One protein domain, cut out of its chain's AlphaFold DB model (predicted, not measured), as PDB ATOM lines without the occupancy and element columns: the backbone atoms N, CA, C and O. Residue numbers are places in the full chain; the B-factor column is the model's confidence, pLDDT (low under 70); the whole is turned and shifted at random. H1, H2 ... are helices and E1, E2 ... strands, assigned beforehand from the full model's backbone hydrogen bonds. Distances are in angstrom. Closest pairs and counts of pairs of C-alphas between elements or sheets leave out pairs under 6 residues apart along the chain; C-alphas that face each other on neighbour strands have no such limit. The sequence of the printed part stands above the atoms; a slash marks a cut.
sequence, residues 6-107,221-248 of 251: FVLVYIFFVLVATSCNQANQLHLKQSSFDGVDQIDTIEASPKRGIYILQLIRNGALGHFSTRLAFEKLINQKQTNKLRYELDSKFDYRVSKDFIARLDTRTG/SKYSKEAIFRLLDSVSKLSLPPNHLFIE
ATOM      1  N   PHE A   6      46.093 -21.277 -30.685       59.56
ATOM      2  CA  PHE A   6      45.242 -21.792 -31.763       59.56
ATOM      3  C   PHE A   6      43.741 -21.646 -31.467       59.56
ATOM      4  O   PHE A   6      42.950 -21.430 -32.382       59.56
ATOM      5  N   VAL A   7      43.344 -21.693 -30.190       64.38
ATOM      6  CA  VAL A   7      41.947 -21.491 -29.766       64.38
ATOM      7  C   VAL A   7      41.558 -20.017 -29.888       64.38
ATOM      8  O   VAL A   7      40.463 -19.707 -30.347       64.38
ATOM      9  N   LEU A   8      42.474 -19.102 -29.556       56.94
ATOM     10  CA  LEU A   8      42.281 -17.657 -29.725       56.94
ATOM     11  C   LEU A   8      42.136 -17.259 -31.201       56.94
ATOM     12  O   LEU A   8      41.238 -16.490 -31.535       56.94
ATOM     13  N   VAL A   9      42.961 -17.827 -32.086       64.44
ATOM     14  CA  VAL A   9      42.865 -17.599 -33.537       64.44
ATOM     15  C   VAL A   9      41.541 -18.134 -34.088       64.44
ATOM     16  O   VAL A   9      40.855 -17.426 -34.821       64.44
ATOM     17  N   TYR A  10      41.127 -19.340 -33.689       63.47
ATOM     18  CA  TYR A  10      39.858 -19.923 -34.131       63.47
ATOM     19  C   TYR A  10      38.642 -19.110 -33.661       63.47
ATOM     20  O   TYR A  10      37.754 -18.817 -34.458       63.47
ATOM     21  N   ILE A  11      38.619 -18.671 -32.396       65.44
ATOM     22  CA  ILE A  11      37.557 -17.800 -31.865       65.44
ATOM     23  C   ILE A  11      37.515 -16.469 -32.623       65.44
ATOM     24  O   ILE A  11      36.430 -15.996 -32.956       65.44
ATOM     25  N   PHE A  12      38.670 -15.886 -32.951       58.47
ATOM     26  CA  PHE A  12      38.733 -14.649 -33.726       58.47
ATOM     27  C   PHE A  12      38.176 -14.834 -35.146       58.47
ATOM     28  O   PHE A  12      37.345 -14.040 -35.576       58.47
ATOM     29  N   PHE A  13      38.540 -15.911 -35.852       55.72
ATOM     30  CA  PHE A  13      37.984 -16.208 -37.179       55.72
ATOM     31  C   PHE A  13      36.476 -16.481 -37.146       55.72
ATOM     32  O   PHE A  13      35.758 -16.002 -38.021       55.72
ATOM     33  N   VAL A  14      35.978 -17.189 -36.127       57.22
ATOM     34  CA  VAL A  14      34.537 -17.421 -35.947       57.22
ATOM     35  C   VAL A  14      33.804 -16.104 -35.673       57.22
ATOM     36  O   VAL A  14      32.787 -15.837 -36.308       57.22
ATOM     37  N   LEU A  15      34.337 -15.241 -34.802       51.47
ATOM     38  CA  LEU A  15      33.742 -13.934 -34.505       51.47
ATOM     39  C   LEU A  15      33.728 -13.014 -35.735       51.47
ATOM     40  O   LEU A  15      32.693 -12.418 -36.038       51.47
ATOM     41  N   VAL A  16      34.826 -12.956 -36.495       51.53
ATOM     42  CA  VAL A  16      34.906 -12.177 -37.743       51.53
ATOM     43  C   VAL A  16      33.927 -12.717 -38.793       51.53
ATOM     44  O   VAL A  16      33.202 -11.934 -39.404       51.53
ATOM     45  N   ALA A  17      33.822 -14.041 -38.952       47.53
ATOM     46  CA  ALA A  17      32.865 -14.657 -39.872       47.53
ATOM     47  C   ALA A  17      31.402 -14.365 -39.480       47.53
ATOM     48  O   ALA A  17      30.584 -14.037 -40.340       47.53
ATOM     49  N   THR A  18      31.068 -14.411 -38.184       48.00
ATOM     50  CA  THR A  18      29.715 -14.070 -37.707       48.00
ATOM     51  C   THR A  18      29.382 -12.584 -37.861       48.00
ATOM     52  O   THR A  18      28.254 -12.248 -38.216       48.00
ATOM     53  N   SER A  19      30.362 -11.693 -37.677       46.03
ATOM     54  CA  SER A  19      30.190 -10.249 -37.875       46.03
ATOM     55  C   SER A  19      29.998  -9.886 -39.354       46.03
ATOM     56  O   SER A  19      29.137  -9.065 -39.673       46.03
ATOM     57  N   CYS A  20      30.721 -10.541 -40.270       45.66
ATOM     58  CA  CYS A  20      30.530 -10.356 -41.712       45.66
ATOM     59  C   CYS A  20      29.158 -10.845 -42.203       45.66
ATOM     60  O   CYS A  20      28.582 -10.209 -43.085       45.66
ATOM     61  N   ASN A  21      28.608 -11.922 -41.629       50.28
ATOM     62  CA  ASN A  21      27.273 -12.403 -42.002       50.28
ATOM     63  C   ASN A  21      26.158 -11.441 -41.557       50.28
ATOM     64  O   ASN A  21      25.251 -11.167 -42.340       50.28
ATOM     65  N   GLN A  22      26.258 -10.842 -40.365       52.56
ATOM     66  CA  GLN A  22      25.284  -9.838 -39.906       52.56
ATOM     67  C   GLN A  22      25.254  -8.575 -40.785       52.56
ATOM     68  O   GLN A  22      24.202  -7.966 -40.948       52.56
ATOM     69  N   ALA A  23      26.374  -8.193 -41.407       60.94
ATOM     70  CA  ALA A  23      26.445  -7.009 -42.273       60.94
ATOM     71  C   ALA A  23      25.637  -7.132 -43.589       60.94
ATOM     72  O   ALA A  23      25.429  -6.138 -44.297       60.94
ATOM     73  N   ASN A  24      25.183  -8.343 -43.927       76.75
ATOM     74  CA  ASN A  24      24.489  -8.649 -45.178       76.75
ATOM     75  C   ASN A  24      23.048  -9.130 -44.981       76.75
ATOM     76  O   ASN A  24      22.432  -9.566 -45.949       76.75
ATOM     77  N   GLN A  25      22.505  -9.061 -43.765       87.75
ATOM     78  CA  GLN A  25      21.108  -9.397 -43.511       87.75
ATOM     79  C   GLN A  25      20.180  -8.232 -43.889       87.75
ATOM     80  O   GLN A  25      20.517  -7.053 -43.751       87.75
ATOM     81  N   LEU A  26      18.958  -8.560 -44.314       91.19
ATOM     82  CA  LEU A  26      17.876  -7.590 -44.441       91.19
ATOM     83  C   LEU A  26      17.265  -7.359 -43.062       91.19
ATOM     84  O   LEU A  26      16.712  -8.283 -42.463       91.19
ATOM     85  N   HIS A  27      17.361  -6.127 -42.568       93.69
ATOM     86  CA  HIS A  27      16.846  -5.754 -41.256       93.69
ATOM     87  C   HIS A  27      15.494  -5.069 -41.412       93.69
ATOM     88  O   HIS A  27      15.394  -4.001 -42.020       93.69
ATOM     89  N   LEU A  28      14.455  -5.675 -40.847       95.38
ATOM     90  CA  LEU A  28      13.126  -5.084 -40.775       95.38
ATOM     91  C   LEU A  28      12.821  -4.691 -39.336       95.38
ATOM     92  O   LEU A  28      12.921  -5.519 -38.433       95.38
ATOM     93  N   LYS A  29      12.401  -3.447 -39.126       96.38
ATOM     94  CA  LYS A  29      11.985  -2.928 -37.824       96.38
ATOM     95  C   LYS A  29      10.483  -2.700 -37.813       96.38
ATOM     96  O   LYS A  29       9.933  -2.125 -38.751       96.38
ATOM     97  N   GLN A  30       9.818  -3.161 -36.761       96.12
ATOM     98  CA  GLN A  30       8.391  -2.944 -36.576       96.12
ATOM     99  C   GLN A  30       8.109  -1.440 -36.531       96.12
ATOM    100  O   GLN A  30       8.843  -0.680 -35.896       96.12
ATOM    101  N   SER A  31       7.069  -1.007 -37.237       94.56
ATOM    102  CA  SER A  31       6.801   0.414 -37.457       94.56
ATOM    103  C   SER A  31       5.304   0.694 -37.452       94.56
ATOM    104  O   SER A  31       4.507  -0.098 -37.941       94.56
ATOM    105  N   SER A  32       4.915   1.845 -36.921       91.88
ATOM    106  CA  SER A  32       3.576   2.433 -37.055       91.88
ATOM    107  C   SER A  32       3.391   3.165 -38.392       91.88
ATOM    108  O   SER A  32       2.249   3.420 -38.779       91.88
ATOM    109  N   PHE A  33       4.492   3.415 -39.121       93.44
ATOM    110  CA  PHE A  33       4.611   4.368 -40.235       93.44
ATOM    111  C   PHE A  33       4.431   5.833 -39.817       93.44
ATOM    112  O   PHE A  33       3.987   6.660 -40.609       93.44
ATOM    113  N   ASP A  34       4.811   6.175 -38.585       89.88
ATOM    114  CA  ASP A  34       4.759   7.560 -38.121       89.88
ATOM    115  C   ASP A  34       5.639   8.481 -38.985       89.88
ATOM    116  O   ASP A  34       6.731   8.108 -39.440       89.88
ATOM    117  N   GLY A  35       5.135   9.697 -39.220       89.31
ATOM    118  CA  GLY A  35       5.809  10.722 -40.021       89.31
ATOM    119  C   GLY A  35       5.949  10.376 -41.505       89.31
ATOM    120  O   GLY A  35       6.866  10.875 -42.147       89.31
ATOM    121  N   VAL A  36       5.116   9.473 -42.031       94.00
ATOM    122  CA  VAL A  36       5.014   9.199 -43.471       94.00
ATOM    123  C   VAL A  36       3.974  10.118 -44.095       94.00
ATOM    124  O   VAL A  36       2.826  10.131 -43.659       94.00
ATOM    125  N   ASP A  37       4.375  10.854 -45.130       94.06
ATOM    126  CA  ASP A  37       3.499  11.778 -45.853       94.06
ATOM    127  C   ASP A  37       2.708  11.063 -46.954       94.06
ATOM    128  O   ASP A  37       1.536  11.359 -47.177       94.06
ATOM    129  N   GLN A  38       3.337  10.094 -47.627       93.94
ATOM    130  CA  GLN A  38       2.716   9.314 -48.697       93.94
ATOM    131  C   GLN A  38       3.150   7.845 -48.645       93.94
ATOM    132  O   GLN A  38       4.294   7.518 -48.324       93.94
ATOM    133  N   ILE A  39       2.213   6.951 -48.967       94.62
ATOM    134  CA  ILE A  39       2.431   5.506 -49.056       94.62
ATOM    135  C   ILE A  39       2.010   5.043 -50.445       94.62
ATOM    136  O   ILE A  39       0.823   5.077 -50.766       94.62
ATOM    137  N   ASP A  40       2.963   4.523 -51.210       93.75
ATOM    138  CA  ASP A  40       2.693   3.911 -52.507       93.75
ATOM    139  C   ASP A  40       2.794   2.390 -52.402       93.75
ATOM    140  O   ASP A  40       3.721   1.842 -51.803       93.75
ATOM    141  N   THR A  41       1.837   1.674 -52.991       93.62
ATOM    142  CA  THR A  41       1.920   0.211 -53.086       93.62
ATOM    143  C   THR A  41       2.773  -0.160 -54.289       93.62
ATOM    144  O   THR A  41       2.369   0.073 -55.423       93.62
ATOM    145  N   ILE A  42       3.936  -0.764 -54.041       91.81
ATOM    146  CA  ILE A  42       4.822  -1.260 -55.102       91.81
ATOM    147  C   ILE A  42       4.298  -2.593 -55.630       91.81
ATOM    148  O   ILE A  42       4.225  -2.815 -56.834       91.81
ATOM    149  N   GLU A  43       3.946  -3.498 -54.717       92.56
ATOM    150  CA  GLU A  43       3.479  -4.837 -55.053       92.56
ATOM    151  C   GLU A  43       2.526  -5.346 -53.973       92.56
ATOM    152  O   GLU A  43       2.689  -5.052 -52.787       92.56
ATOM    153  N   ALA A  44       1.544  -6.148 -54.372       92.31
ATOM    154  CA  ALA A  44       0.630  -6.807 -53.454       92.31
ATOM    155  C   ALA A  44       0.610  -8.317 -53.705       92.31
ATOM    156  O   ALA A  44       0.583  -8.777 -54.843       92.31
ATOM    157  N   SER A  45       0.514  -9.084 -52.621       93.00
ATOM    158  CA  SER A  45       0.150 -10.499 -52.617       93.00
ATOM    159  C   SER A  45      -1.213 -10.651 -51.923       93.00
ATOM    160  O   SER A  45      -1.265 -11.005 -50.736       93.00
ATOM    161  N   PRO A  46      -2.341 -10.411 -52.632       88.75
ATOM    162  CA  PRO A  46      -3.671 -10.338 -52.023       88.75
ATOM    163  C   PRO A  46      -4.083 -11.623 -51.308       88.75
ATOM    164  O   PRO A  46      -4.644 -11.568 -50.219       88.75
ATOM    165  N   LYS A  47      -3.723 -12.793 -51.862       90.25
ATOM    166  CA  LYS A  47      -4.005 -14.104 -51.245       90.25
ATOM    167  C   LYS A  47      -3.389 -14.254 -49.854       90.25
ATOM    168  O   LYS A  47      -3.936 -14.962 -49.017       90.25
ATOM    169  N   ARG A  48      -2.255 -13.589 -49.612       90.81
ATOM    170  CA  ARG A  48      -1.593 -13.545 -48.303       90.81
ATOM    171  C   ARG A  48      -1.925 -12.271 -47.530       90.81
ATOM    172  O   ARG A  48      -1.525 -12.169 -46.382       90.81
ATOM    173  N   GLY A  49      -2.618 -11.292 -48.108       92.88
ATOM    174  CA  GLY A  49      -2.815  -9.983 -47.478       92.88
ATOM    175  C   GLY A  49      -1.495  -9.287 -47.126       92.88
ATOM    176  O   GLY A  49      -1.418  -8.665 -46.071       92.88
ATOM    177  N   ILE A  50      -0.454  -9.463 -47.952       95.44
ATOM    178  CA  ILE A  50       0.861  -8.824 -47.791       95.44
ATOM    179  C   ILE A  50       1.026  -7.764 -48.876       95.44
ATOM    180  O   ILE A  50       0.741  -8.029 -50.043       95.44
ATOM    181  N   TYR A  51       1.534  -6.603 -48.490       95.81
ATOM    182  CA  TYR A  51       1.822  -5.472 -49.359       95.81
ATOM    183  C   TYR A  51       3.278  -5.058 -49.175       95.81
ATOM    184  O   TYR A  51       3.749  -4.948 -48.042       95.81
ATOM    185  N   ILE A  52       3.971  -4.826 -50.286       96.44
ATOM    186  CA  ILE A  52       5.268  -4.156 -50.323       96.44
ATOM    187  C   ILE A  52       4.997  -2.698 -50.676       96.44
ATOM    188  O   ILE A  52       4.374  -2.396 -51.695       96.44
ATOM    189  N   LEU A  53       5.456  -1.802 -49.814       96.31
ATOM    190  CA  LEU A  53       5.125  -0.386 -49.837       96.31
ATOM    191  C   LEU A  53       6.389   0.458 -50.000       96.31
ATOM    192  O   LEU A  53       7.448   0.105 -49.478       96.31
ATOM    193  N   GLN A  54       6.257   1.599 -50.667       94.88
ATOM    194  CA  GLN A  54       7.203   2.702 -50.595       94.88
ATOM    195  C   GLN A  54       6.641   3.752 -49.640       94.88
ATOM    196  O   GLN A  54       5.572   4.308 -49.878       94.88
ATOM    197  N   LEU A  55       7.354   4.014 -48.550       94.56
ATOM    198  CA  LEU A  55       7.050   5.099 -47.626       94.56
ATOM    199  C   LEU A  55       7.830   6.332 -48.061       94.56
ATOM    200  O   LEU A  55       9.058   6.267 -48.136       94.56
ATOM    201  N   ILE A  56       7.137   7.436 -48.315       93.81
ATOM    202  CA  ILE A  56       7.726   8.711 -48.722       93.81
ATOM    203  C   ILE A  56       7.594   9.693 -47.560       93.81
ATOM    204  O   ILE A  56       6.503   9.903 -47.027       93.81
ATOM    205  N   ARG A  57       8.727  10.270 -47.156       93.50
ATOM    206  CA  ARG A  57       8.802  11.308 -46.123       93.50
ATOM    207  C   ARG A  57       9.419  12.563 -46.709       93.50
ATOM    208  O   ARG A  57      10.572  12.526 -47.151       93.50
ATOM    209  N   ASN A  58       8.664  13.646 -46.692       91.69
ATOM    210  CA  ASN A  58       9.066  14.953 -47.168       91.69
ATOM    211  C   ASN A  58       9.937  15.635 -46.109       91.69
ATOM    212  O   ASN A  58       9.616  15.696 -44.925       91.69
ATOM    213  N   GLY A  59      11.080  16.134 -46.553       88.62
ATOM    214  CA  GLY A  59      11.985  16.976 -45.792       88.62
ATOM    215  C   GLY A  59      11.872  18.441 -46.209       88.62
ATOM    216  O   GLY A  59      11.030  18.840 -47.014       88.62
ATOM    217  N   ALA A  60      12.756  19.267 -45.655       87.44
ATOM    218  CA  ALA A  60      12.856  20.668 -46.040       87.44
ATOM    219  C   ALA A  60      13.374  20.824 -47.484       87.44
ATOM    220  O   ALA A  60      14.114  19.980 -47.985       87.44
ATOM    221  N   LEU A  61      13.025  21.946 -48.125       86.75
ATOM    222  CA  LEU A  61      13.560  22.365 -49.432       86.75
ATOM    223  C   LEU A  61      13.343  21.353 -50.575       86.75
ATOM    224  O   LEU A  61      14.158  21.257 -51.487       86.75
ATOM    225  N   GLY A  62      12.246  20.591 -50.535       78.44
ATOM    226  CA  GLY A  62      11.917  19.619 -51.583       78.44
ATOM    227  C   GLY A  62      12.744  18.330 -51.530       78.44
ATOM    228  O   GLY A  62      12.594  17.478 -52.403       78.44
ATOM    229  N   HIS A  63      13.585  18.145 -50.506       81.88
ATOM    230  CA  HIS A  63      14.177  16.842 -50.237       81.88
ATOM    231  C   HIS A  63      13.090  15.869 -49.797       81.88
ATOM    232  O   HIS A  63      12.229  16.217 -48.999       81.88
ATOM    233  N   PHE A  64      13.156  14.629 -50.261       86.44
ATOM    234  CA  PHE A  64      12.326  13.547 -49.753       86.44
ATOM    235  C   PHE A  64      13.190  12.307 -49.547       86.44
ATOM    236  O   PHE A  64      14.221  12.123 -50.194       86.44
ATOM    237  N   SER A  65      12.776  11.458 -48.615       87.50
ATOM    238  CA  SER A  65      13.369  10.141 -48.409       87.50
ATOM    239  C   SER A  65      12.333   9.079 -48.718       87.50
ATOM    240  O   SER A  65      11.151   9.249 -48.416       87.50
ATOM    241  N   THR A  66      12.781   7.980 -49.320       88.81
ATOM    242  CA  THR A  66      11.920   6.823 -49.548       88.81
ATOM    243  C   THR A  66      12.477   5.610 -48.830       88.81
ATOM    244  O   THR A  66      13.693   5.424 -48.765       88.81
ATOM    245  N   ARG A  67      11.596   4.792 -48.258       91.06
ATOM    246  CA  ARG A  67      11.967   3.526 -47.622       91.06
ATOM    247  C   ARG A  67      10.987   2.436 -47.996       91.06
ATOM    248  O   ARG A  67       9.784   2.674 -48.073       91.06
ATOM    249  N   LEU A  68      11.509   1.232 -48.201       94.69
ATOM    250  CA  LEU A  68      10.673   0.060 -48.412       94.69
ATOM    251  C   LEU A  68      10.054  -0.378 -47.086       94.69
ATOM    252  O   LEU A  68      10.726  -0.407 -46.050       94.69
ATOM    253  N   ALA A  69       8.797  -0.782 -47.139       96.38
ATOM    254  CA  ALA A  69       8.081  -1.329 -46.007       96.38
ATOM    255  C   ALA A  69       7.193  -2.500 -46.419       96.38
ATOM    256  O   ALA A  69       6.923  -2.731 -47.597       96.38
ATOM    257  N   PHE A  70       6.743  -3.238 -45.416       97.12
ATOM    258  CA  PHE A  70       5.853  -4.374 -45.550       97.12
ATOM    259  C   PHE A  70       4.659  -4.173 -44.632       97.12
ATOM    260  O   PHE A  70       4.817  -3.873 -43.447       97.12
ATOM    261  N   GLU A  71       3.468  -4.383 -45.172       95.94
ATOM    262  CA  GLU A  71       2.232  -4.423 -44.402       95.94
ATOM    263  C   GLU A  71       1.566  -5.783 -44.600       95.94
ATOM    264  O   GLU A  71       1.378  -6.241 -45.724       95.94
ATOM    265  N   LYS A  72       1.207  -6.434 -43.500       95.12
ATOM    266  CA  LYS A  72       0.469  -7.694 -43.473       95.12
ATOM    267  C   LYS A  72      -0.839  -7.477 -42.724       95.12
ATOM    268  O   LYS A  72      -0.835  -7.101 -41.554       95.12
ATOM    269  N   LEU A  73      -1.961  -7.736 -43.384       92.25
ATOM    270  CA  LEU A  73      -3.275  -7.707 -42.746       92.25
ATOM    271  C   LEU A  73      -3.425  -8.933 -41.833       92.25
ATOM    272  O   LEU A  73      -3.259 -10.075 -42.273       92.25
ATOM    273  N   ILE A  74      -3.722  -8.692 -40.556       85.44
ATOM    274  CA  ILE A  74      -4.020  -9.728 -39.567       85.44
ATOM    275  C   ILE A  74      -5.539  -9.885 -39.531       85.44
ATOM    276  O   ILE A  74      -6.255  -9.044 -38.986       85.44
ATOM    277  N   ASN A  75      -6.021 -10.999 -40.085       69.88
ATOM    278  CA  ASN A  75      -7.429 -11.253 -40.400       69.88
ATOM    279  C   ASN A  75      -7.937 -10.339 -41.533       69.88
ATOM    280  O   ASN A  75      -7.417  -9.256 -41.771       69.88
ATOM    281  N   GLN A  76      -8.985 -10.752 -42.252       58.16
ATOM    282  CA  GLN A  76      -9.556  -9.972 -43.369       58.16
ATOM    283  C   GLN A  76     -10.188  -8.627 -42.937       58.16
ATOM    284  O   GLN A  76     -10.779  -7.924 -43.753       58.16
ATOM    285  N   LYS A  77     -10.077  -8.252 -41.656       55.25
ATOM    286  CA  LYS A  77     -10.495  -6.952 -41.139       55.25
ATOM    287  C   LYS A  77      -9.319  -5.984 -41.246       55.25
ATOM    288  O   LYS A  77      -8.293  -6.187 -40.609       55.25
ATOM    289  N   GLN A  78      -9.496  -4.908 -42.011       59.81
ATOM    290  CA  GLN A  78      -8.461  -3.911 -42.331       59.81
ATOM    291  C   GLN A  78      -7.816  -3.218 -41.113       59.81
ATOM    292  O   GLN A  78      -6.839  -2.495 -41.280       59.81
ATOM    293  N   THR A  79      -8.342  -3.401 -39.902       65.31
ATOM    294  CA  THR A  79      -7.927  -2.661 -38.706       65.31
ATOM    295  C   THR A  79      -6.724  -3.260 -37.980       65.31
ATOM    296  O   THR A  79      -5.995  -2.509 -37.346       65.31
ATOM    297  N   ASN A  80      -6.473  -4.572 -38.083       83.06
ATOM    298  CA  ASN A  80      -5.288  -5.182 -37.475       83.06
ATOM    299  C   ASN A  80      -4.214  -5.400 -38.536       83.06
ATOM    300  O   ASN A  80      -4.391  -6.176 -39.475       83.06
ATOM    301  N   LYS A  81      -3.086  -4.707 -38.384       90.62
ATOM    302  CA  LYS A  81      -1.999  -4.704 -39.360       90.62
ATOM    303  C   LYS A  81      -0.671  -4.950 -38.664       90.62
ATOM    304  O   LYS A  81      -0.367  -4.322 -37.655       90.62
ATOM    305  N   LEU A  82       0.121  -5.846 -39.231       94.62
ATOM    306  CA  LEU A  82       1.522  -6.030 -38.897       94.62
ATOM    307  C   LEU A  82       2.350  -5.221 -39.889       94.62
ATOM    308  O   LEU A  82       2.210  -5.399 -41.099       94.62
ATOM    309  N   ARG A  83       3.194  -4.328 -39.387       96.44
ATOM    310  CA  ARG A  83       3.941  -3.379 -40.210       96.44
ATOM    311  C   ARG A  83       5.412  -3.411 -39.859       96.44
ATOM    312  O   ARG A  83       5.778  -3.321 -38.689       96.44
ATOM    313  N   TYR A  84       6.230  -3.495 -40.893       97.44
ATOM    314  CA  TYR A  84       7.675  -3.439 -40.788       97.44
ATOM    315  C   TYR A  84       8.247  -2.498 -41.842       97.44
ATOM    316  O   TYR A  84       7.749  -2.431 -42.960       97.44
ATOM    317  N   GLU A  85       9.315  -1.800 -41.500       95.56
ATOM    318  CA  GLU A  85      10.059  -0.905 -42.383       95.56
ATOM    319  C   GLU A  85      11.514  -1.373 -42.466       95.56
ATOM    320  O   GLU A  85      12.040  -1.927 -41.497       95.56
ATOM    321  N   LEU A  86      12.173  -1.169 -43.610       93.19
ATOM    322  CA  LEU A  86      13.607  -1.426 -43.711       93.19
ATOM    323  C   LEU A  86      14.398  -0.506 -42.781       93.19
ATOM    324  O   LEU A  86      14.343   0.719 -42.900       93.19
ATOM    325  N   ASP A  87      15.198  -1.111 -41.909       87.94
ATOM    326  CA  ASP A  87      16.102  -0.414 -40.994       87.94
ATOM    327  C   ASP A  87      17.496  -0.287 -41.619       87.94
ATOM    328  O   ASP A  87      18.486  -0.858 -41.164       87.94
ATOM    329  N   SER A  88      17.554   0.383 -42.769       81.31
ATOM    330  CA  SER A  88      18.767   0.497 -43.573       81.31
ATOM    331  C   SER A  88      18.760   1.774 -44.411       81.31
ATOM    332  O   SER A  88      17.716   2.213 -44.888       81.31
ATOM    333  N   LYS A  89      19.952   2.345 -44.631       77.06
ATOM    334  CA  LYS A  89      20.177   3.473 -45.554       77.06
ATOM    335  C   LYS A  89      20.532   3.041 -46.981       77.06
ATOM    336  O   LYS A  89      20.675   3.896 -47.841       77.06
ATOM    337  N   PHE A  90      20.734   1.744 -47.215       82.19
ATOM    338  CA  PHE A  90      21.007   1.217 -48.552       82.19
ATOM    339  C   PHE A  90      19.797   1.329 -49.476       82.19
ATOM    340  O   PHE A  90      18.654   1.280 -49.016       82.19
ATOM    341  N   ASP A  91      20.074   1.375 -50.777       82.56
ATOM    342  CA  ASP A  91      19.046   1.334 -51.805       82.56
ATOM    343  C   ASP A  91      18.607  -0.100 -52.081       82.56
ATOM    344  O   ASP A  91      19.425  -1.010 -52.272       82.56
ATOM    345  N   TYR A  92      17.289  -0.282 -52.141       87.00
ATOM    346  CA  TYR A  92      16.666  -1.559 -52.443       87.00
ATOM    347  C   TYR A  92      15.779  -1.456 -53.672       87.00
ATOM    348  O   TYR A  92      15.055  -0.478 -53.870       87.00
ATOM    349  N   ARG A  93      15.797  -2.509 -54.487       86.81
ATOM    350  CA  ARG A  93      14.893  -2.670 -55.627       86.81
ATOM    351  C   ARG A  93      14.066  -3.930 -55.464       86.81
ATOM    352  O   ARG A  93      14.575  -4.975 -55.064       86.81
ATOM    353  N   VAL A  94      12.788  -3.809 -55.800       87.75
ATOM    354  CA  VAL A  94      11.852  -4.928 -55.870       87.75
ATOM    355  C   VAL A  94      11.869  -5.467 -57.298       87.75
ATOM    356  O   VAL A  94      11.816  -4.703 -58.262       87.75
ATOM    357  N   SER A  95      11.976  -6.781 -57.419       84.88
ATOM    358  CA  SER A  95      11.832  -7.539 -58.665       84.88
ATOM    359  C   SER A  95      10.736  -8.581 -58.499       84.88
ATOM    360  O   SER A  95      10.145  -8.680 -57.425       84.88
ATOM    361  N   LYS A  96      10.494  -9.400 -59.525       83.69
ATOM    362  CA  LYS A  96       9.486 -10.466 -59.500       83.69
ATOM    363  C   LYS A  96       9.657 -11.466 -58.353       83.69
ATOM    364  O   LYS A  96       8.656 -11.817 -57.741       83.69
ATOM    365  N   ASP A  97      10.884 -11.850 -58.001       88.19
ATOM    366  CA  ASP A  97      11.127 -12.892 -56.982       88.19
ATOM    367  C   ASP A  97      11.942 -12.401 -55.779       88.19
ATOM    368  O   ASP A  97      11.903 -12.997 -54.697       88.19
ATOM    369  N   PHE A  98      12.651 -11.282 -55.935       91.00
ATOM    370  CA  PHE A  98      13.617 -10.807 -54.949       91.00
ATOM    371  C   PHE A  98      13.412  -9.349 -54.569       91.00
ATOM    372  O   PHE A  98      12.963  -8.525 -55.370       91.00
ATOM    373  N   ILE A  99      13.847  -9.030 -53.357       91.69
ATOM    374  CA  ILE A  99      14.239  -7.682 -52.958       91.69
ATOM    375  C   ILE A  99      15.759  -7.672 -52.942       91.69
ATOM    376  O   ILE A  99      16.368  -8.560 -52.356       91.69
ATOM    377  N   ALA A 100      16.379  -6.711 -53.610       90.12
ATOM    378  CA  ALA A 100      17.824  -6.691 -53.776       90.12
ATOM    379  C   ALA A 100      18.423  -5.392 -53.265       90.12
ATOM    380  O   ALA A 100      17.911  -4.316 -53.568       90.12
ATOM    381  N   ARG A 101      19.521  -5.518 -52.519       89.31
ATOM    382  CA  ARG A 101      20.373  -4.409 -52.096       89.31
ATOM    383  C   ARG A 101      21.336  -4.071 -53.229       89.31
ATOM    384  O   ARG A 101      22.096  -4.940 -53.665       89.31
ATOM    385  N   LEU A 102      21.318  -2.821 -53.677       85.44
ATOM    386  CA  LEU A 102      22.236  -2.330 -54.702       85.44
ATOM    387  C   LEU A 102      23.586  -1.935 -54.093       85.44
ATOM    388  O   LEU A 102      23.643  -1.437 -52.967       85.44
ATOM    389  N   ASP A 103      24.669  -2.123 -54.846       80.56
ATOM    390  CA  ASP A 103      25.963  -1.507 -54.546       80.56
ATOM    391  C   ASP A 103      26.010  -0.089 -55.137       80.56
ATOM    392  O   ASP A 103      26.359   0.129 -56.299       80.56
ATOM    393  N   THR A 104      25.614   0.892 -54.327       67.12
ATOM    394  CA  THR A 104      25.447   2.294 -54.744       67.12
ATOM    395  C   THR A 104      26.760   3.063 -54.851       67.12
ATOM    396  O   THR A 104      26.763   4.202 -55.316       67.12
ATOM    397  N   ARG A 105      27.898   2.448 -54.495       66.12
ATOM    398  CA  ARG A 105      29.228   3.085 -54.539       66.12
ATOM    399  C   ARG A 105      29.648   3.546 -55.937       66.12
ATOM    400  O   ARG A 105      30.611   4.291 -56.053       66.12
ATOM    401  N   THR A 106      28.953   3.099 -56.981       55.50
ATOM    402  CA  THR A 106      29.327   3.340 -58.381       55.50
ATOM    403  C   THR A 106      28.329   4.194 -59.171       55.50
ATOM    404  O   THR A 106      28.536   4.365 -60.361       55.50
ATOM    405  N   GLY A 107      27.277   4.739 -58.544       53.12
ATOM    406  CA  GLY A 107      26.472   5.864 -59.069       53.12
ATOM    407  C   GLY A 107      25.693   5.699 -60.390       53.12
ATOM    408  O   GLY A 107      24.968   6.615 -60.760       53.12
ATOM    409  N   SER A 221      23.419  -7.991 -52.603       89.19
ATOM    410  CA  SER A 221      22.711  -9.060 -51.891       89.19
ATOM    411  C   SER A 221      21.264  -9.149 -52.370       89.19
ATOM    412  O   SER A 221      20.640  -8.123 -52.644       89.19
ATOM    413  N   LYS A 222      20.721 -10.364 -52.455       90.69
ATOM    414  CA  LYS A 222      19.326 -10.642 -52.832       90.69
ATOM    415  C   LYS A 222      18.613 -11.296 -51.660       90.69
ATOM    416  O   LYS A 222      19.207 -12.126 -50.990       90.69
ATOM    417  N   TYR A 223      17.334 -11.012 -51.472       93.69
ATOM    418  CA  TYR A 223      16.496 -11.623 -50.443       93.69
ATOM    419  C   TYR A 223      15.224 -12.155 -51.096       93.69
ATOM    420  O   TYR A 223      14.555 -11.436 -51.840       93.69
ATOM    421  N   SER A 224      14.894 -13.424 -50.851       93.81
ATOM    422  CA  SER A 224      13.705 -14.058 -51.432       93.81
ATOM    423  C   SER A 224      12.431 -13.423 -50.878       93.81
ATOM    424  O   SER A 224      12.201 -13.450 -49.666       93.81
ATOM    425  N   LYS A 225      11.560 -12.912 -51.759       94.31
ATOM    426  CA  LYS A 225      10.247 -12.398 -51.343       94.31
ATOM    427  C   LYS A 225       9.405 -13.476 -50.680       94.31
ATOM    428  O   LYS A 225       8.783 -13.216 -49.660       94.31
ATOM    429  N   GLU A 226       9.439 -14.700 -51.199       95.12
ATOM    430  CA  GLU A 226       8.712 -15.827 -50.610       95.12
ATOM    431  C   GLU A 226       9.193 -16.136 -49.182       95.12
ATOM    432  O   GLU A 226       8.367 -16.376 -48.301       95.12
ATOM    433  N   ALA A 227      10.504 -16.081 -48.918       95.31
ATOM    434  CA  ALA A 227      11.032 -16.255 -47.563       95.31
ATOM    435  C   ALA A 227      10.551 -15.141 -46.618       95.31
ATOM    436  O   ALA A 227      10.083 -15.430 -45.514       95.31
ATOM    437  N   ILE A 228      10.586 -13.885 -47.075       96.00
ATOM    438  CA  ILE A 228      10.070 -12.732 -46.320       96.00
ATOM    439  C   ILE A 228       8.570 -12.902 -46.045       96.00
ATOM    440  O   ILE A 228       8.115 -12.709 -44.919       96.00
ATOM    441  N   PHE A 229       7.792 -13.319 -47.043       96.38
ATOM    442  CA  PHE A 229       6.351 -13.509 -46.904       96.38
ATOM    443  C   PHE A 229       6.012 -14.629 -45.921       96.38
ATOM    444  O   PHE A 229       5.150 -14.441 -45.067       96.38
ATOM    445  N   ARG A 230       6.728 -15.761 -45.966       95.88
ATOM    446  CA  ARG A 230       6.576 -16.843 -44.976       95.88
ATOM    447  C   ARG A 230       6.909 -16.384 -43.560       95.88
ATOM    448  O   ARG A 230       6.225 -16.787 -42.617       95.88
ATOM    449  N   LEU A 231       7.934 -15.548 -43.407       96.06
ATOM    450  CA  LEU A 231       8.302 -14.975 -42.117       96.06
ATOM    451  C   LEU A 231       7.187 -14.072 -41.580       96.06
ATOM    452  O   LEU A 231       6.741 -14.266 -40.451       96.06
ATOM    453  N   LEU A 232       6.671 -13.155 -42.403       95.88
ATOM    454  CA  LEU A 232       5.550 -12.283 -42.036       95.88
ATOM    455  C   LEU A 232       4.282 -13.082 -41.704       95.88
ATOM    456  O   LEU A 232       3.619 -12.798 -40.708       95.88
ATOM    457  N   ASP A 233       3.965 -14.114 -42.490       94.69
ATOM    458  CA  ASP A 233       2.842 -15.016 -42.222       94.69
ATOM    459  C   ASP A 233       2.997 -15.725 -40.870       94.69
ATOM    460  O   ASP A 233       2.025 -15.857 -40.125       94.69
ATOM    461  N   SER A 234       4.210 -16.160 -40.528       94.12
ATOM    462  CA  SER A 234       4.495 -16.842 -39.260       94.12
ATOM    463  C   SER A 234       4.396 -15.889 -38.072       94.12
ATOM    464  O   SER A 234       3.721 -16.185 -37.090       94.12
ATOM    465  N   VAL A 235       5.004 -14.711 -38.196       94.06
ATOM    466  CA  VAL A 235       5.021 -13.679 -37.155       94.06
ATOM    467  C   VAL A 235       3.628 -13.107 -36.899       94.06
ATOM    468  O   VAL A 235       3.280 -12.832 -35.755       94.06
ATOM    469  N   SER A 236       2.789 -12.996 -37.933       92.19
ATOM    470  CA  SER A 236       1.410 -12.499 -37.802       92.19
ATOM    471  C   SER A 236       0.502 -13.356 -36.912       92.19
ATOM    472  O   SER A 236      -0.569 -12.900 -36.519       92.19
ATOM    473  N   LYS A 237       0.917 -14.590 -36.590       90.75
ATOM    474  CA  LYS A 237       0.189 -15.516 -35.708       90.75
ATOM    475  C   LYS A 237       0.597 -15.390 -34.238       90.75
ATOM    476  O   LYS A 237      -0.016 -16.029 -33.387       90.75
ATOM    477  N   LEU A 238       1.643 -14.622 -33.940       89.75
ATOM    478  CA  LEU A 238       2.128 -14.416 -32.581       89.75
ATOM    479  C   LEU A 238       1.272 -13.368 -31.868       89.75
ATOM    480  O   LEU A 238       0.872 -12.371 -32.463       89.75
ATOM    481  N   SER A 239       1.038 -13.568 -30.571       86.25
ATOM    482  CA  SER A 239       0.382 -12.568 -29.718       86.25
ATOM    483  C   SER A 239       1.235 -11.308 -29.549       86.25
ATOM    484  O   SER A 239       0.700 -10.208 -29.458       86.25
ATOM    485  N   LEU A 240       2.560 -11.479 -29.537       88.56
ATOM    486  CA  LEU A 240       3.557 -10.417 -29.459       88.56
ATOM    487  C   LEU A 240       4.585 -10.611 -30.584       88.56
ATOM    488  O   LEU A 240       5.560 -11.346 -30.409       88.56
ATOM    489  N   PRO A 241       4.358 -10.006 -31.763       92.31
ATOM    490  CA  PRO A 241       5.341  -9.975 -32.840       92.31
ATOM    491  C   PRO A 241       6.670  -9.350 -32.378       92.31
ATOM    492  O   PRO A 241       6.654  -8.415 -31.579       92.31
ATOM    493  N   PRO A 242       7.827  -9.829 -32.866       94.25
ATOM    494  CA  PRO A 242       9.116  -9.252 -32.522       94.25
ATOM    495  C   PRO A 242       9.291  -7.872 -33.165       94.25
ATOM    496  O   PRO A 242       8.919  -7.650 -34.320       94.25
ATOM    497  N   ASN A 243       9.965  -6.974 -32.447       95.94
ATOM    498  CA  ASN A 243      10.268  -5.624 -32.930       95.94
ATOM    499  C   ASN A 243      11.227  -5.609 -34.131       95.94
ATOM    500  O   ASN A 243      11.262  -4.630 -34.871       95.94
ATOM    501  N   HIS A 244      12.019  -6.668 -34.318       95.69
ATOM    502  CA  HIS A 244      13.006  -6.780 -35.388       95.69
ATOM    503  C   HIS A 244      12.924  -8.147 -36.066       95.69
ATOM    504  O   HIS A 244      12.753  -9.167 -35.396       95.69
ATOM    505  N   LEU A 245      13.083  -8.160 -37.388       95.31
ATOM    506  CA  LEU A 245      13.242  -9.361 -38.201       95.31
ATOM    507  C   LEU A 245      14.548  -9.265 -38.988       95.31
ATOM    508  O   LEU A 245      14.867  -8.212 -39.541       95.31
ATOM    509  N   PHE A 246      15.255 -10.386 -39.070       93.38
ATOM    510  CA  PHE A 246      16.504 -10.525 -39.808       93.38
ATOM    511  C   PHE A 246      16.298 -11.586 -40.886       93.38
ATOM    512  O   PHE A 246      15.868 -12.699 -40.577       93.38
ATOM    513  N   ILE A 247      16.554 -11.238 -42.147       93.75
ATOM    514  CA  ILE A 247      16.448 -12.172 -43.272       93.75
ATOM    515  C   ILE A 247      17.810 -12.317 -43.941       93.75
ATOM    516  O   ILE A 247      18.416 -11.329 -44.352       93.75
ATOM    517  N   GLU A 248      18.266 -13.558 -44.071       92.56
ATOM    518  CA  GLU A 248      19.516 -13.887 -44.754       92.56
ATOM    519  C   GLU A 248      19.406 -13.685 -46.271       92.56
ATOM    520  O   GLU A 248      18.336 -13.922 -46.855       92.56
TER     521      GLU A 248
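Overview. This is residues 6 to 107 and 221 to 248 of the 251 residues of an uncharacterized protein of Gammaproteobacteria bacterium (UniProt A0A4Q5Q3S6). A strongly twisted antiparallel sheet of six strands curls round the short helix H2, with a small three-strand sheet by the first residues of H2, and the long helix H1 sticks out from this body as an arm, residues 6 to 20 standing free. The printed part has 130 residues, with two named helices and nine named strands in the order H1 E1 E2 E3 E4 E5 E6 E7 E8 H2 E9. The large sheet runs E2 E3 E4 E5 E1 E9 and the small one E6 E7 E8, both antiparallel; the class is mixed, helices and strands. The whole is only just loose, close to compact, with a radius of gyration of the C-alphas of 17.0 A and spans of 58 by 42 by 27 A.

Along the chain. Begin in the large sheet at C-alpha 64, (12.326, 13.547, -49.753), where E4, residues 64 to 73, starts its 27.3 A. In the same sheet find E3, residues 50 to 58, 25.2 A; E2, residues 38 to 45, 20.4 A; E5, residues 81 to 86, 16.5 A; E1, residues 26 to 30, 13.2 A; and E9, residues 244 to 247, 10.2 A, its last C-alpha at (16.448, -12.172, -43.272). The small sheet has E6, residues 92 to 94, 6.8 A; E7, residues 98 to 102, 12.1 A; and E8, residues 221 to 224, 10.3 A. H2 is residues 225 to 235, 15.2 A. H1, residues 6 to 22, starts at (45.242, -21.792, -31.763) and runs 24.6 A.

Arrangement. E2 E3 E4 E5 form a meander, each strand the antiparallel neighbour of the one before. Look for N 40 and O 54 between E2 and E3, 2.9 A; N 53 and O 69 between E3 and E4, 2.8 A; N 70 and O 84 between E4 and E5, 2.8 A. E5 and E1 have N 29 and O 85 at 2.8 A, and E1 and E9 have N 28 and O 245 at 2.9 A. E2 bends by 59 degrees at residue 42, E4 by 51 degrees at residue 68. H2 is on one face of this sheet, two layers, a helix on one face of a sheet; its closest C-alphas to E4 are Leu 232 and Lys 72, 7.0 A. H2 is also on the small sheet, where N 93 and O 100 of the neighbours E6 and E7 are within hydrogen-bond range at 2.9 A, and N 99 and O 223 of the neighbours E7 and E8 are within hydrogen-bond range at 2.9 A. In H1 and H2 every O i to N i+4 pair is within hydrogen-bond range. H1 and H2 are apart.

Size, cuts and confidence. Without residues 6 to 20 the body spans 41 by 34 by 25 A. Residues 108 to 220 are not printed; C-alphas 107 and 221 are 17.0 A apart across the cut. Of the links printed whole, none is long. The mean pLDDT of the printed part is 84.3; look for values under 70 at residues 6 to 23, 75 to 79 and 104 to 107.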